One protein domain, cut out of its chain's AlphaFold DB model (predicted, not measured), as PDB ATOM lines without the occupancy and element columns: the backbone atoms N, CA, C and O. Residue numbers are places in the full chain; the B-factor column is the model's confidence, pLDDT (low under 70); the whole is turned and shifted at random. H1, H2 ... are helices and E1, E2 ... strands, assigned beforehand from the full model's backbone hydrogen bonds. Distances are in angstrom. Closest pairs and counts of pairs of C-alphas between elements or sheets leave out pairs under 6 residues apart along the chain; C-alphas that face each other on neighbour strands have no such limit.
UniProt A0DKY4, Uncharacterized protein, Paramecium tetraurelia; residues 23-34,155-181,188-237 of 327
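This is residues 23 to 34, 155 to 181 and 188 to 237 of the 327 residues of an uncharacterized protein of Paramecium tetraurelia (UniProt A0DKY4). A twisted sheet of five strands makes a curved wall, and one long helix, H1, crosses one face of it slantwise over E4 and E5. The last residues of H1 and the tail after it, residues 175 to 181, stick out free of the rest, while the short strand E1 forms the edge far from the helix. The printed part has 89 residues, with one named helix and five named strands in the order E1, H1, E2, E3, E4, E5; across the sheet the order is E1, E2, E3, E4, E5, all antiparallel. The class is mixed, helices and strands, and the whole is compact, with a radius of gyration of the C-alphas of 13.1 A and spans of 37 by 31 by 25 A.

Find C-alpha 29 at (30.866, 33.308, 45.088), where E1 begins; it covers residues 29 to 32. After a cut, look for C-alpha 155 at (40.568, 47.715, 60.560); from there H1, residues 155 to 177, runs 33.5 A. Past a second cut come E2, residues 191 to 197, 18.4 A; E3, residues 202 to 208, 16.0 A; and E4, residues 212 to 220, 16.4 A, which bends by 117 degrees at residue 215. E5, residues 226 to 233, 18.6 A, bends by 70 degrees at residue 230 and ends at C-alpha 233, (23.333, 46.792, 36.477).

Start at the edge strand E1, antiparallel to E2, and find N 30 and O 196 at 2.8 A. E2, E3, E4 and E5 form a meander, each strand the antiparallel neighbour of the one before, and each step is a hairpin with a tight link. Within hydrogen-bond range are N 193 and O 205 of E2 and E3, 2.7 A; N 204 and O 218 of E3 and E4, 2.9 A; and N 219 and O 228 of E4 and E5, 2.8 A. E1 and E5, the two edge strands, are apart. H1 is on one face of the sheet, which gives two layers, at a height over the sheet of 9.0 A. It runs slantwise to the strands, at 56 degrees to E5 on the local plane. Its closest C-alphas to E5 are those of Thr 170 and Gly 230, 6.0 A, and to E4 those of Phe 163 and Val 218, 7.1 A. In H1, 18 of 19 O i to N i+4 pairs are within hydrogen-bond range.

The two C-alphas farthest apart are those of Lys 179 and Glu 198, 38.0 A. Residues 35 to 154 are not printed, and C-alphas 34 and 155 are 14.0 A apart across that cut; residues 182 to 187 are not printed either, with 19.1 A between C-alphas 181 and 188. Of the links that are printed whole, none is long. The mean pLDDT of the printed part is 77.3, and 23 residues are under 70, among them residues 23 to 34 and 179 to 181.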
ATOM      1  N   TYR A  23      34.792  42.771  31.174       54.41
ATOM      2  CA  TYR A  23      34.088  42.815  32.446       54.41
ATOM      3  C   TYR A  23      34.653  41.778  33.406       54.41
ATOM      4  O   TYR A  23      34.727  40.591  33.076       54.41
ATOM      5  N   TYR A  24      34.982  42.221  34.615       55.72
ATOM      6  CA  TYR A  24      35.343  41.315  35.684       55.72
ATOM      7  C   TYR A  24      34.098  40.519  36.124       55.72
ATOM      8  O   TYR A  24      33.261  40.976  36.915       55.72
ATOM      9  N   GLN A  25      33.954  39.336  35.522       54.22
ATOM     10  CA  GLN A  25      32.924  38.335  35.791       54.22
ATOM     11  C   GLN A  25      33.535  37.200  36.628       54.22
ATOM     12  O   GLN A  25      34.046  36.233  36.058       54.22
ATOM     13  N   PRO A  26      33.526  37.325  37.966       50.72
ATOM     14  CA  PRO A  26      34.123  36.341  38.858       50.72
ATOM     15  C   PRO A  26      33.525  34.933  38.703       50.72
ATOM     16  O   PRO A  26      32.296  34.791  38.630       50.72
ATOM     17  N   PRO A  27      34.352  33.875  38.736       46.41
ATOM     18  CA  PRO A  27      33.872  32.505  38.808       46.41
ATOM     19  C   PRO A  27      33.407  32.173  40.234       46.41
ATOM     20  O   PRO A  27      34.224  31.946  41.117       46.41
ATOM     21  N   VAL A  28      32.084  32.073  40.425       61.19
ATOM     22  CA  VAL A  28      31.426  31.598  41.667       61.19
ATOM     23  C   VAL A  28      31.674  32.513  42.888       61.19
ATOM     24  O   VAL A  28      32.595  33.322  42.925       61.19
ATOM     25  N   LYS A  29      30.783  32.461  43.889       66.62
ATOM     26  CA  LYS A  29      30.866  33.308  45.088       66.62
ATOM     27  C   LYS A  29      30.475  32.600  46.381       66.62
ATOM     28  O   LYS A  29      29.653  31.682  46.385       66.62
ATOM     29  N   VAL A  30      30.950  33.156  47.489       59.94
ATOM     30  CA  VAL A  30      30.418  32.968  48.839       59.94
ATOM     31  C   VAL A  30      29.743  34.271  49.281       59.94
ATOM     32  O   VAL A  30      30.262  35.367  49.070       59.94
ATOM     33  N   ILE A  31      28.565  34.162  49.900       62.34
ATOM     34  CA  ILE A  31      27.921  35.293  50.582       62.34
ATOM     35  C   ILE A  31      28.601  35.450  51.942       62.34
ATOM     36  O   ILE A  31      28.428  34.601  52.823       62.34
ATOM     37  N   ILE A  32      29.358  36.531  52.124       60.47
ATOM     38  CA  ILE A  32      29.826  36.923  53.450       60.47
ATOM     39  C   ILE A  32      28.617  37.447  54.236       60.47
ATOM     40  O   ILE A  32      27.788  38.191  53.724       60.47
ATOM     41  N   LYS A  33      28.517  36.993  55.486       47.62
ATOM     42  CA  LYS A  33      27.698  37.497  56.601       47.62
ATOM     43  C   LYS A  33      28.190  38.822  57.213       47.62
ATOM     44  O   LYS A  33      28.815  38.667  58.261       47.62
ATOM     45  N   PRO A  34      28.017  40.061  56.692       47.28
ATOM     46  CA  PRO A  34      28.564  41.215  57.399       47.28
ATOM     47  C   PRO A  34      27.773  41.472  58.694       47.28
ATOM     48  O   PRO A  34      26.543  41.349  58.698       47.28
ATOM     49  N   GLN A 155      40.541  48.131  61.961       56.31
ATOM     50  CA  GLN A 155      40.568  47.715  60.560       56.31
ATOM     51  C   GLN A 155      39.177  47.786  59.908       56.31
ATOM     52  O   GLN A 155      39.087  47.963  58.697       56.31
ATOM     53  N   ASP A 156      38.097  47.699  60.691       57.78
ATOM     54  CA  ASP A 156      36.729  47.881  60.197       57.78
ATOM     55  C   ASP A 156      36.437  49.371  59.915       57.78
ATOM     56  O   ASP A 156      35.797  49.696  58.913       57.78
ATOM     57  N   ASP A 157      36.969  50.273  60.752       61.50
ATOM     58  CA  ASP A 157      36.793  51.732  60.635       61.50
ATOM     59  C   ASP A 157      37.365  52.303  59.316       61.50
ATOM     60  O   ASP A 157      36.755  53.171  58.689       61.50
ATOM     61  N   ASP A 158      38.530  51.813  58.871       76.00
ATOM     62  CA  ASP A 158      39.178  52.239  57.617       76.00
ATOM     63  C   ASP A 158      38.399  51.770  56.373       76.00
ATOM     64  O   ASP A 158      38.242  52.520  55.407       76.00
ATOM     65  N   LEU A 159      37.842  50.554  56.416       69.31
ATOM     66  CA  LEU A 159      37.022  49.992  55.338       69.31
ATOM     67  C   LEU A 159      35.707  50.757  55.156       69.31
ATOM     68  O   LEU A 159      35.330  51.069  54.025       69.31
ATOM     69  N   GLU A 160      35.023  51.090  56.253       74.19
ATOM     70  CA  GLU A 160      33.792  51.888  56.197       74.19
ATOM     71  C   GLU A 160      34.081  53.310  55.690       74.19
ATOM     72  O   GLU A 160      33.337  53.837  54.860       74.19
ATOM     73  N   LYS A 161      35.213  53.909  56.094       82.94
ATOM     74  CA  LYS A 161      35.641  55.211  55.568       82.94
ATOM     75  C   LYS A 161      35.889  55.163  54.054       82.94
ATOM     76  O   LYS A 161      35.343  56.002  53.341       82.94
ATOM     77  N   LYS A 162      36.655  54.184  53.554       80.19
ATOM     78  CA  LYS A 162      36.890  53.980  52.108       80.19
ATOM     79  C   LYS A 162      35.578  53.832  51.333       80.19
ATOM     80  O   LYS A 162      35.421  54.411  50.260       80.19
ATOM     81  N   PHE A 163      34.625  53.077  51.882       79.38
ATOM     82  CA  PHE A 163      33.316  52.869  51.269       79.38
ATOM     83  C   PHE A 163      32.493  54.168  51.197       79.38
ATOM     84  O   PHE A 163      31.928  54.480  50.148       79.38
ATOM     85  N   GLN A 164      32.488  54.972  52.265       80.62
ATOM     86  CA  GLN A 164      31.825  56.279  52.283       80.62
ATOM     87  C   GLN A 164      32.503  57.295  51.342       80.62
ATOM     88  O   GLN A 164      31.807  57.967  50.579       80.62
ATOM     89  N   ASP A 165      33.842  57.344  51.303       86.31
ATOM     90  CA  ASP A 165      34.600  58.165  50.344       86.31
ATOM     91  C   ASP A 165      34.217  57.818  48.886       86.31
ATOM     92  O   ASP A 165      34.060  58.703  48.041       86.31
ATOM     93  N   ALA A 166      34.023  56.527  48.585       84.56
ATOM     94  CA  ALA A 166      33.625  56.040  47.265       84.56
ATOM     95  C   ALA A 166      32.166  56.385  46.898       84.56
ATOM     96  O   ALA A 166      31.889  56.721  45.739       84.56
ATOM     97  N   ILE A 167      31.238  56.356  47.867       79.50
ATOM     98  CA  ILE A 167      29.864  56.872  47.703       79.50
ATOM     99  C   ILE A 167      29.902  58.364  47.359       79.50
ATOM    100  O   ILE A 167      29.235  58.804  46.419       79.50
ATOM    101  N   ASP A 168      30.677  59.144  48.115       84.88
ATOM    102  CA  ASP A 168      30.718  60.600  47.982       84.88
ATOM    103  C   ASP A 168      31.345  61.023  46.646       84.88
ATOM    104  O   ASP A 168      30.711  61.760  45.888       84.88
ATOM    105  N   ARG A 169      32.489  60.432  46.271       91.19
ATOM    106  CA  ARG A 169      33.103  60.592  44.940       91.19
ATOM    107  C   ARG A 169      32.125  60.258  43.811       91.19
ATOM    108  O   ARG A 169      32.016  61.009  42.847       91.19
ATOM    109  N   THR A 170      31.372  59.163  43.927       80.75
ATOM    110  CA  THR A 170      30.399  58.768  42.891       80.75
ATOM    111  C   THR A 170      29.232  59.756  42.799       80.75
ATOM    112  O   THR A 170      28.767  60.061  41.698       80.75
ATOM    113  N   ARG A 171      28.785  60.333  43.924       82.44
ATOM    114  CA  ARG A 171      27.781  61.412  43.928       82.44
ATOM    115  C   ARG A 171      28.294  62.670  43.223       82.44
ATOM    116  O   ARG A 171      27.515  63.354  42.559       82.44
ATOM    117  N   ASP A 172      29.581  62.971  43.337       85.81
ATOM    118  CA  ASP A 172      30.198  64.111  42.657       85.81
ATOM    119  C   ASP A 172      30.384  63.853  41.152       85.81
ATOM    120  O   ASP A 172      30.118  64.749  40.352       85.81
ATOM    121  N   LEU A 173      30.679  62.616  40.728       82.94
ATOM    122  CA  LEU A 173      30.643  62.220  39.309       82.94
ATOM    123  C   LEU A 173      29.234  62.353  38.701       82.94
ATOM    124  O   LEU A 173      29.081  62.893  37.603       82.94
ATOM    125  N   VAL A 174      28.186  61.963  39.441       81.69
ATOM    126  CA  VAL A 174      26.782  62.198  39.042       81.69
ATOM    127  C   VAL A 174      26.476  63.688  38.870       81.69
ATOM    128  O   VAL A 174      25.759  64.040  37.937       81.69
ATOM    129  N   GLN A 175      27.034  64.564  39.711       82.56
ATOM    130  CA  GLN A 175      26.874  66.017  39.582       82.56
ATOM    131  C   GLN A 175      27.714  66.620  38.442       82.56
ATOM    132  O   GLN A 175      27.252  67.557  37.792       82.56
ATOM    133  N   LYS A 176      28.925  66.098  38.185       84.19
ATOM    134  CA  LYS A 176      29.835  66.581  37.128       84.19
ATOM    135  C   LYS A 176      29.312  66.247  35.731       84.19
ATOM    136  O   LYS A 176      29.282  67.123  34.869       84.19
ATOM    137  N   TYR A 177      28.921  64.993  35.505       78.81
ATOM    138  CA  TYR A 177      28.650  64.481  34.159       78.81
ATOM    139  C   TYR A 177      27.165  64.312  33.828       78.81
ATOM    140  O   TYR A 177      26.831  64.178  32.652       78.81
ATOM    141  N   ASN A 178      26.263  64.330  34.817       73.88
ATOM    142  CA  ASN A 178      24.874  63.924  34.616       73.88
ATOM    143  C   ASN A 178      23.832  64.970  35.050       73.88
ATOM    144  O   ASN A 178      24.011  65.750  35.984       73.88
ATOM    145  N   LYS A 179      22.674  64.945  34.379       53.75
ATOM    146  CA  LYS A 179      21.430  65.563  34.868       53.75
ATOM    147  C   LYS A 179      20.449  64.437  35.192       53.75
ATOM    148  O   LYS A 179      20.348  63.499  34.407       53.75
ATOM    149  N   PRO A 180      19.711  64.500  36.312       39.28
ATOM    150  CA  PRO A 180      18.918  63.364  36.769       39.28
ATOM    151  C   PRO A 180      17.800  63.015  35.779       39.28
ATOM    152  O   PRO A 180      16.981  63.868  35.431       39.28
ATOM    153  N   GLN A 181      17.737  61.744  35.380       37.31
ATOM    154  CA  GLN A 181      16.625  61.141  34.642       37.31
ATOM    155  C   GLN A 181      16.243  59.798  35.285       37.31
ATOM    156  O   GLN A 181      16.791  58.762  34.917       37.31
ATOM    157  N   GLN A 188      12.390  46.205  43.219       55.44
ATOM    158  CA  GLN A 188      12.438  45.238  44.305       55.44
ATOM    159  C   GLN A 188      13.482  45.740  45.306       55.44
ATOM    160  O   GLN A 188      14.468  46.363  44.912       55.44
ATOM    161  N   GLN A 189      13.234  45.558  46.602       64.12
ATOM    162  CA  GLN A 189      14.055  46.199  47.628       64.12
ATOM    163  C   GLN A 189      15.495  45.686  47.537       64.12
ATOM    164  O   GLN A 189      15.783  44.577  47.982       64.12
ATOM    165  N   LEU A 190      16.368  46.502  46.935       71.19
ATOM    166  CA  LEU A 190      17.799  46.251  46.854       71.19
ATOM    167  C   LEU A 190      18.313  46.036  48.271       71.19
ATOM    168  O   LEU A 190      18.153  46.901  49.136       71.19
ATOM    169  N   GLN A 191      18.894  44.865  48.495       78.06
ATOM    170  CA  GLN A 191      19.522  44.516  49.757       78.06
ATOM    171  C   GLN A 191      21.022  44.753  49.666       78.06
ATOM    172  O   GLN A 191      21.619  44.631  48.594       78.06
ATOM    173  N   ASP A 192      21.634  45.033  50.807       79.94
ATOM    174  CA  ASP A 192      23.077  45.180  50.877       79.94
ATOM    175  C   ASP A 192      23.737  43.792  50.848       79.94
ATOM    176  O   ASP A 192      23.314  42.846  51.523       79.94
ATOM    177  N   LEU A 193      24.777  43.660  50.032       80.69
ATOM    178  CA  LEU A 193      25.511  42.436  49.748       80.69
ATOM    179  C   LEU A 193      26.996  42.630  50.064       80.69
ATOM    180  O   LEU A 193      27.624  43.577  49.595       80.69
ATOM    181  N   ALA A 194      27.571  41.665  50.785       84.56
ATOM    182  CA  ALA A 194      29.013  41.458  50.868       84.56
ATOM    183  C   ALA A 194      29.338  40.100  50.232       84.56
ATOM    184  O   ALA A 194      28.942  39.048  50.741       84.56
ATOM    185  N   LEU A 195      30.001  40.112  49.079       83.06
ATOM    186  CA  LEU A 195      30.264  38.921  48.272       83.06
ATOM    187  C   LEU A 195      31.769  38.736  48.134       83.06
ATOM    188  O   LEU A 195      32.460  39.695  47.808       83.06
ATOM    189  N   GLN A 196      32.264  37.518  48.330       83.75
ATOM    190  CA  GLN A 196      33.645  37.160  48.011       83.75
ATOM    191  C   GLN A 196      33.654  36.084  46.930       83.75
ATOM    192  O   GLN A 196      32.847  35.154  46.973       83.75
ATOM    193  N   TYR A 197      34.551  36.229  45.965       82.12
ATOM    194  CA  TYR A 197      34.658  35.365  44.794       82.12
ATOM    195  C   TYR A 197      35.837  34.381  44.926       82.12
ATOM    196  O   TYR A 197      36.710  34.582  45.774       82.12
ATOM    197  N   GLU A 198      35.855  33.280  44.162       79.69
ATOM    198  CA  GLU A 198      36.862  32.205  44.337       79.69
ATOM    199  C   GLU A 198      38.307  32.653  44.040       79.69
ATOM    200  O   GLU A 198      39.262  32.113  44.595       79.69
ATOM    201  N   ASP A 199      38.455  33.677  43.206       79.00
ATOM    202  CA  ASP A 199      39.683  34.393  42.847       79.00
ATOM    203  C   ASP A 199      39.995  35.586  43.779       79.00
ATOM    204  O   ASP A 199      40.877  36.396  43.498       79.00
ATOM    205  N   GLY A 200      39.300  35.681  44.917       82.81
ATOM    206  CA  GLY A 200      39.672  36.514  46.063       82.81
ATOM    207  C   GLY A 200      39.104  37.934  46.088       82.81
ATOM    208  O   GLY A 200      39.167  38.566  47.140       82.81
ATOM    209  N   TYR A 201      38.512  38.422  44.994       87.06
ATOM    210  CA  TYR A 201      37.883  39.748  44.953       87.06
ATOM    211  C   TYR A 201      36.684  39.835  45.907       87.06
ATOM    212  O   TYR A 201      35.988  38.845  46.163       87.06
ATOM    213  N   ILE A 202      36.401  41.049  46.384       87.31
ATOM    214  CA  ILE A 202      35.332  41.339  47.343       87.31
ATOM    215  C   ILE A 202      34.434  42.445  46.784       87.31
ATOM    216  O   ILE A 202      34.904  43.525  46.446       87.31
ATOM    217  N   TYR A 203      33.127  42.198  46.709       87.25
ATOM    218  CA  TYR A 203      32.116  43.210  46.397       87.25
ATOM    219  C   TYR A 203      31.360  43.626  47.660       87.25
ATOM    220  O   TYR A 203      30.904  42.764  48.416       87.25
ATOM    221  N   ARG A 204      31.175  44.936  47.849       87.19
ATOM    222  CA  ARG A 204      30.311  45.543  48.870       87.19
ATOM    223  C   ARG A 204      29.377  46.538  48.194       87.19
ATOM    224  O   ARG A 204      29.839  47.520  47.621       87.19
ATOM    225  N   GLY A 205      28.073  46.304  48.243       88.19
ATOM    226  CA  GLY A 205      27.118  47.155  47.534       88.19
ATOM    227  C   GLY A 205      25.707  46.599  47.532       88.19
ATOM    228  O   GLY A 205      25.391  45.691  48.290       88.19
ATOM    229  N   GLN A 206      24.862  47.153  46.679       87.19
ATOM    230  CA  GLN A 206      23.461  46.785  46.536       87.19
ATOM    231  C   GLN A 206      23.272  45.568  45.604       87.19
ATOM    232  O   GLN A 206      24.145  45.211  44.805       87.19
ATOM    233  N   GLY A 207      22.128  44.888  45.711       84.69
ATOM    234  CA  GLY A 207      21.824  43.775  44.820       84.69
ATOM    235  C   GLY A 207      20.603  42.933  45.176       84.69
ATOM    236  O   GLY A 207      19.793  43.297  46.030       84.69
ATOM    237  N   TYR A 208      20.515  41.766  44.527       79.94
ATOM    238  CA  TYR A 208      19.506  40.735  44.795       79.94
ATOM    239  C   TYR A 208      20.144  39.362  45.028       79.94
ATOM    240  O   TYR A 208      21.134  38.980  44.391       79.94
ATOM    241  N   GLU A 209      19.525  38.566  45.899       68.25
ATOM    242  CA  GLU A 209      19.849  37.144  46.007       68.25
ATOM    243  C   GLU A 209      19.365  36.369  44.763       68.25
ATOM    244  O   GLU A 209      18.318  36.684  44.197       68.25
ATOM    245  N   PRO A 210      20.092  35.325  44.325       64.81
ATOM    246  CA  PRO A 210      21.243  34.740  45.002       64.81
ATOM    247  C   PRO A 210      22.579  35.423  44.690       64.81
ATOM    248  O   PRO A 210      23.576  34.995  45.262       64.81
ATOM    249  N   ALA A 211      22.677  36.374  43.742       70.94
ATOM    250  CA  ALA A 211      23.982  36.745  43.167       70.94
ATOM    251  C   ALA A 211      24.145  38.082  42.410       70.94
ATOM    252  O   ALA A 211      25.272  38.338  41.995       70.94
ATOM    253  N   THR A 212      23.127  38.918  42.181       80.81
ATOM    254  CA  THR A 212      23.283  40.067  41.259       80.81
ATOM    255  C   THR A 212      23.795  41.330  41.952       80.81
ATOM    256  O   THR A 212      23.151  41.807  42.883       80.81
ATOM    257  N   ARG A 213      24.900  41.905  41.455       87.38
ATOM    258  CA  ARG A 213      25.330  43.291  41.729       87.38
ATOM    259  C   ARG A 213      24.421  44.249  40.949       87.38
ATOM    260  O   ARG A 213      24.349  44.124  39.725       87.38
ATOM    261  N   GLU A 214      23.742  45.158  41.646       87.12
ATOM    262  CA  GLU A 214      22.715  46.056  41.093       87.12
ATOM    263  C   GLU A 214      22.604  47.312  41.977       87.12
ATOM    264  O   GLU A 214      22.590  47.180  43.195       87.12
ATOM    265  N   GLY A 215      22.510  48.522  41.422       86.44
ATOM    266  CA  GLY A 215      22.588  49.759  42.219       86.44
ATOM    267  C   GLY A 215      24.031  50.127  42.603       86.44
ATOM    268  O   GLY A 215      24.966  49.770  41.894       86.44
ATOM    269  N   PHE A 216      24.252  50.894  43.677       87.62
ATOM    270  CA  PHE A 216      25.614  51.333  44.029       87.62
ATOM    271  C   PHE A 216      26.452  50.214  44.672       87.62
ATOM    272  O   PHE A 216      25.967  49.499  45.549       87.62
ATOM    273  N   GLY A 217      27.734  50.110  44.311       90.31
ATOM    274  CA  GLY A 217      28.682  49.249  45.016       90.31
ATOM    275  C   GLY A 217      30.148  49.433  44.629       90.31
ATOM    276  O   GLY A 217      30.483  49.947  43.559       90.31
ATOM    277  N   VAL A 218      31.014  48.940  45.508       91.56
ATOM    278  CA  VAL A 218      32.473  48.914  45.380       91.56
ATOM    279  C   VAL A 218      32.945  47.469  45.197       91.56
ATOM    280  O   VAL A 218      32.380  46.535  45.772       91.56
ATOM    281  N   LEU A 219      33.965  47.282  44.366       90.94
ATOM    282  CA  LEU A 219      34.676  46.031  44.136       90.94
ATOM    283  C   LEU A 219      36.155  46.244  44.472       90.94
ATOM    284  O   LEU A 219      36.790  47.122  43.889       90.94
ATOM    285  N   ASN A 220      36.701  45.398  45.338       89.50
ATOM    286  CA  ASN A 220      38.110  45.370  45.715       89.50
ATOM    287  C   ASN A 220      38.765  44.052  45.266       89.50
ATOM    288  O   ASN A 220      38.081  43.037  45.094       89.50
ATOM    289  N   ASP A 221      40.088  44.055  45.104       87.31
ATOM    290  CA  ASP A 221      40.879  42.834  44.931       87.31
ATOM    291  C   ASP A 221      41.092  42.086  46.269       87.31
ATOM    292  O   ASP A 221      40.640  42.501  47.338       87.31
ATOM    293  N   GLN A 222      41.825  40.973  46.211       85.12
ATOM    294  CA  GLN A 222      42.212  40.163  47.376       85.12
ATOM    295  C   GLN A 222      43.107  40.879  48.416       85.12
ATOM    296  O   GLN A 222      43.356  40.322  49.485       85.12
ATOM    297  N   ASN A 223      43.612  42.078  48.108       86.25
ATOM    298  CA  ASN A 223      44.502  42.892  48.939       86.25
ATOM    299  C   ASN A 223      43.819  44.185  49.442       86.25
ATOM    300  O   ASN A 223      44.508  45.061  49.958       86.25
ATOM    301  N   ASP A 224      42.491  44.305  49.292       86.12
ATOM    302  CA  ASP A 224      41.678  45.503  49.574       86.12
ATOM    303  C   ASP A 224      41.883  46.693  48.606       86.12
ATOM    304  O   ASP A 224      41.321  47.771  48.808       86.12
ATOM    305  N   ASN A 225      42.601  46.517  47.493       89.44
ATOM    306  CA  ASN A 225      42.746  47.562  46.476       89.44
ATOM    307  C   ASN A 225      41.409  47.807  45.753       89.44
ATOM    308  O   ASN A 225      40.810  46.861  45.244       89.44
ATOM    309  N   GLU A 226      40.949  49.058  45.665       90.31
ATOM    310  CA  GLU A 226      39.709  49.424  44.960       90.31
ATOM    311  C   GLU A 226      39.853  49.216  43.444       90.31
ATOM    312  O   GLU A 226      40.563  49.954  42.774       90.31
ATOM    313  N   VAL A 227      39.140  48.245  42.872       92.56
ATOM    314  CA  VAL A 227      39.127  47.987  41.421       92.56
ATOM    315  C   VAL A 227      38.052  48.823  40.730       92.56
ATOM    316  O   VAL A 227      38.297  49.387  39.663       92.56
ATOM    317  N   TYR A 228      36.865  48.925  41.334       93.25
ATOM    318  CA  TYR A 228      35.769  49.750  40.826       93.25
ATOM    319  C   TYR A 228      34.900  50.306  41.956       93.25
ATOM    320  O   TYR A 228      34.575  49.585  42.897       93.25
ATOM    321  N   SER A 229      34.411  51.537  41.804       93.19
ATOM    322  CA  SER A 229      33.291  52.074  42.586       93.19
ATOM    323  C   SER A 229      32.269  52.729  41.669       93.19
ATOM    324  O   SER A 229      32.653  53.563  40.852       93.19
ATOM    325  N   GLY A 230      30.980  52.458  41.830       92.56
ATOM    326  CA  GLY A 230      29.969  53.124  41.013       92.56
ATOM    327  C   GLY A 230      28.631  52.412  41.026       92.56
ATOM    328  O   GLY A 230      28.347  51.623  41.931       92.56
ATOM    329  N   TYR A 231      27.810  52.685  40.018       91.31
ATOM    330  CA  TYR A 231      26.576  51.936  39.815       91.31
ATOM    331  C   TYR A 231      26.828  50.625  39.062       91.31
ATOM    332  O   TYR A 231      27.761  50.463  38.276       91.31
ATOM    333  N   TRP A 232      25.957  49.667  39.327       90.12
ATOM    334  CA  TRP A 232      25.952  48.339  38.749       90.12
ATOM    335  C   TRP A 232      24.576  48.069  38.163       90.12
ATOM    336  O   TRP A 232      23.571  48.439  38.768       90.12
ATOM    337  N   GLN A 233      24.546  47.393  37.020       86.50
ATOM    338  CA  GLN A 233      23.333  46.792  36.477       86.50
ATOM    339  C   GLN A 233      23.689  45.424  35.896       86.50
ATOM    340  O   GLN A 233      24.702  45.304  35.200       86.50
ATOM    341  N   ASP A 234      22.891  44.389  36.167       85.75
ATOM    342  CA  ASP A 234      23.072  43.048  35.587       85.75
ATOM    343  C   ASP A 234      24.520  42.518  35.741       85.75
ATOM    344  O   ASP A 234      25.121  41.971  34.809       85.75
ATOM    345  N   ASN A 235      25.113  42.710  36.929       87.56
ATOM    346  CA  ASN A 235      26.511  42.391  37.269       87.56
ATOM    347  C   ASN A 235      27.616  43.143  36.500       87.56
ATOM    348  O   ASN A 235      28.788  42.784  36.648       87.56
ATOM    349  N   GLN A 236      27.294  44.176  35.726       86.75
ATOM    350  CA  GLN A 236      28.244  44.997  34.968       86.75
ATOM    351  C   GLN A 236      28.340  46.409  35.556       86.75
ATOM    352  O   GLN A 236      27.389  46.882  36.176       86.75
ATOM    353  N   TYR A 237      29.462  47.096  35.322       89.06
ATOM    354  CA  TYR A 237      29.570  48.532  35.599       89.06
ATOM    355  C   TYR A 237      28.517  49.294  34.780       89.06
ATOM    356  O   TYR A 237      28.311  49.004  33.596       89.06
TER     357      TYR A 237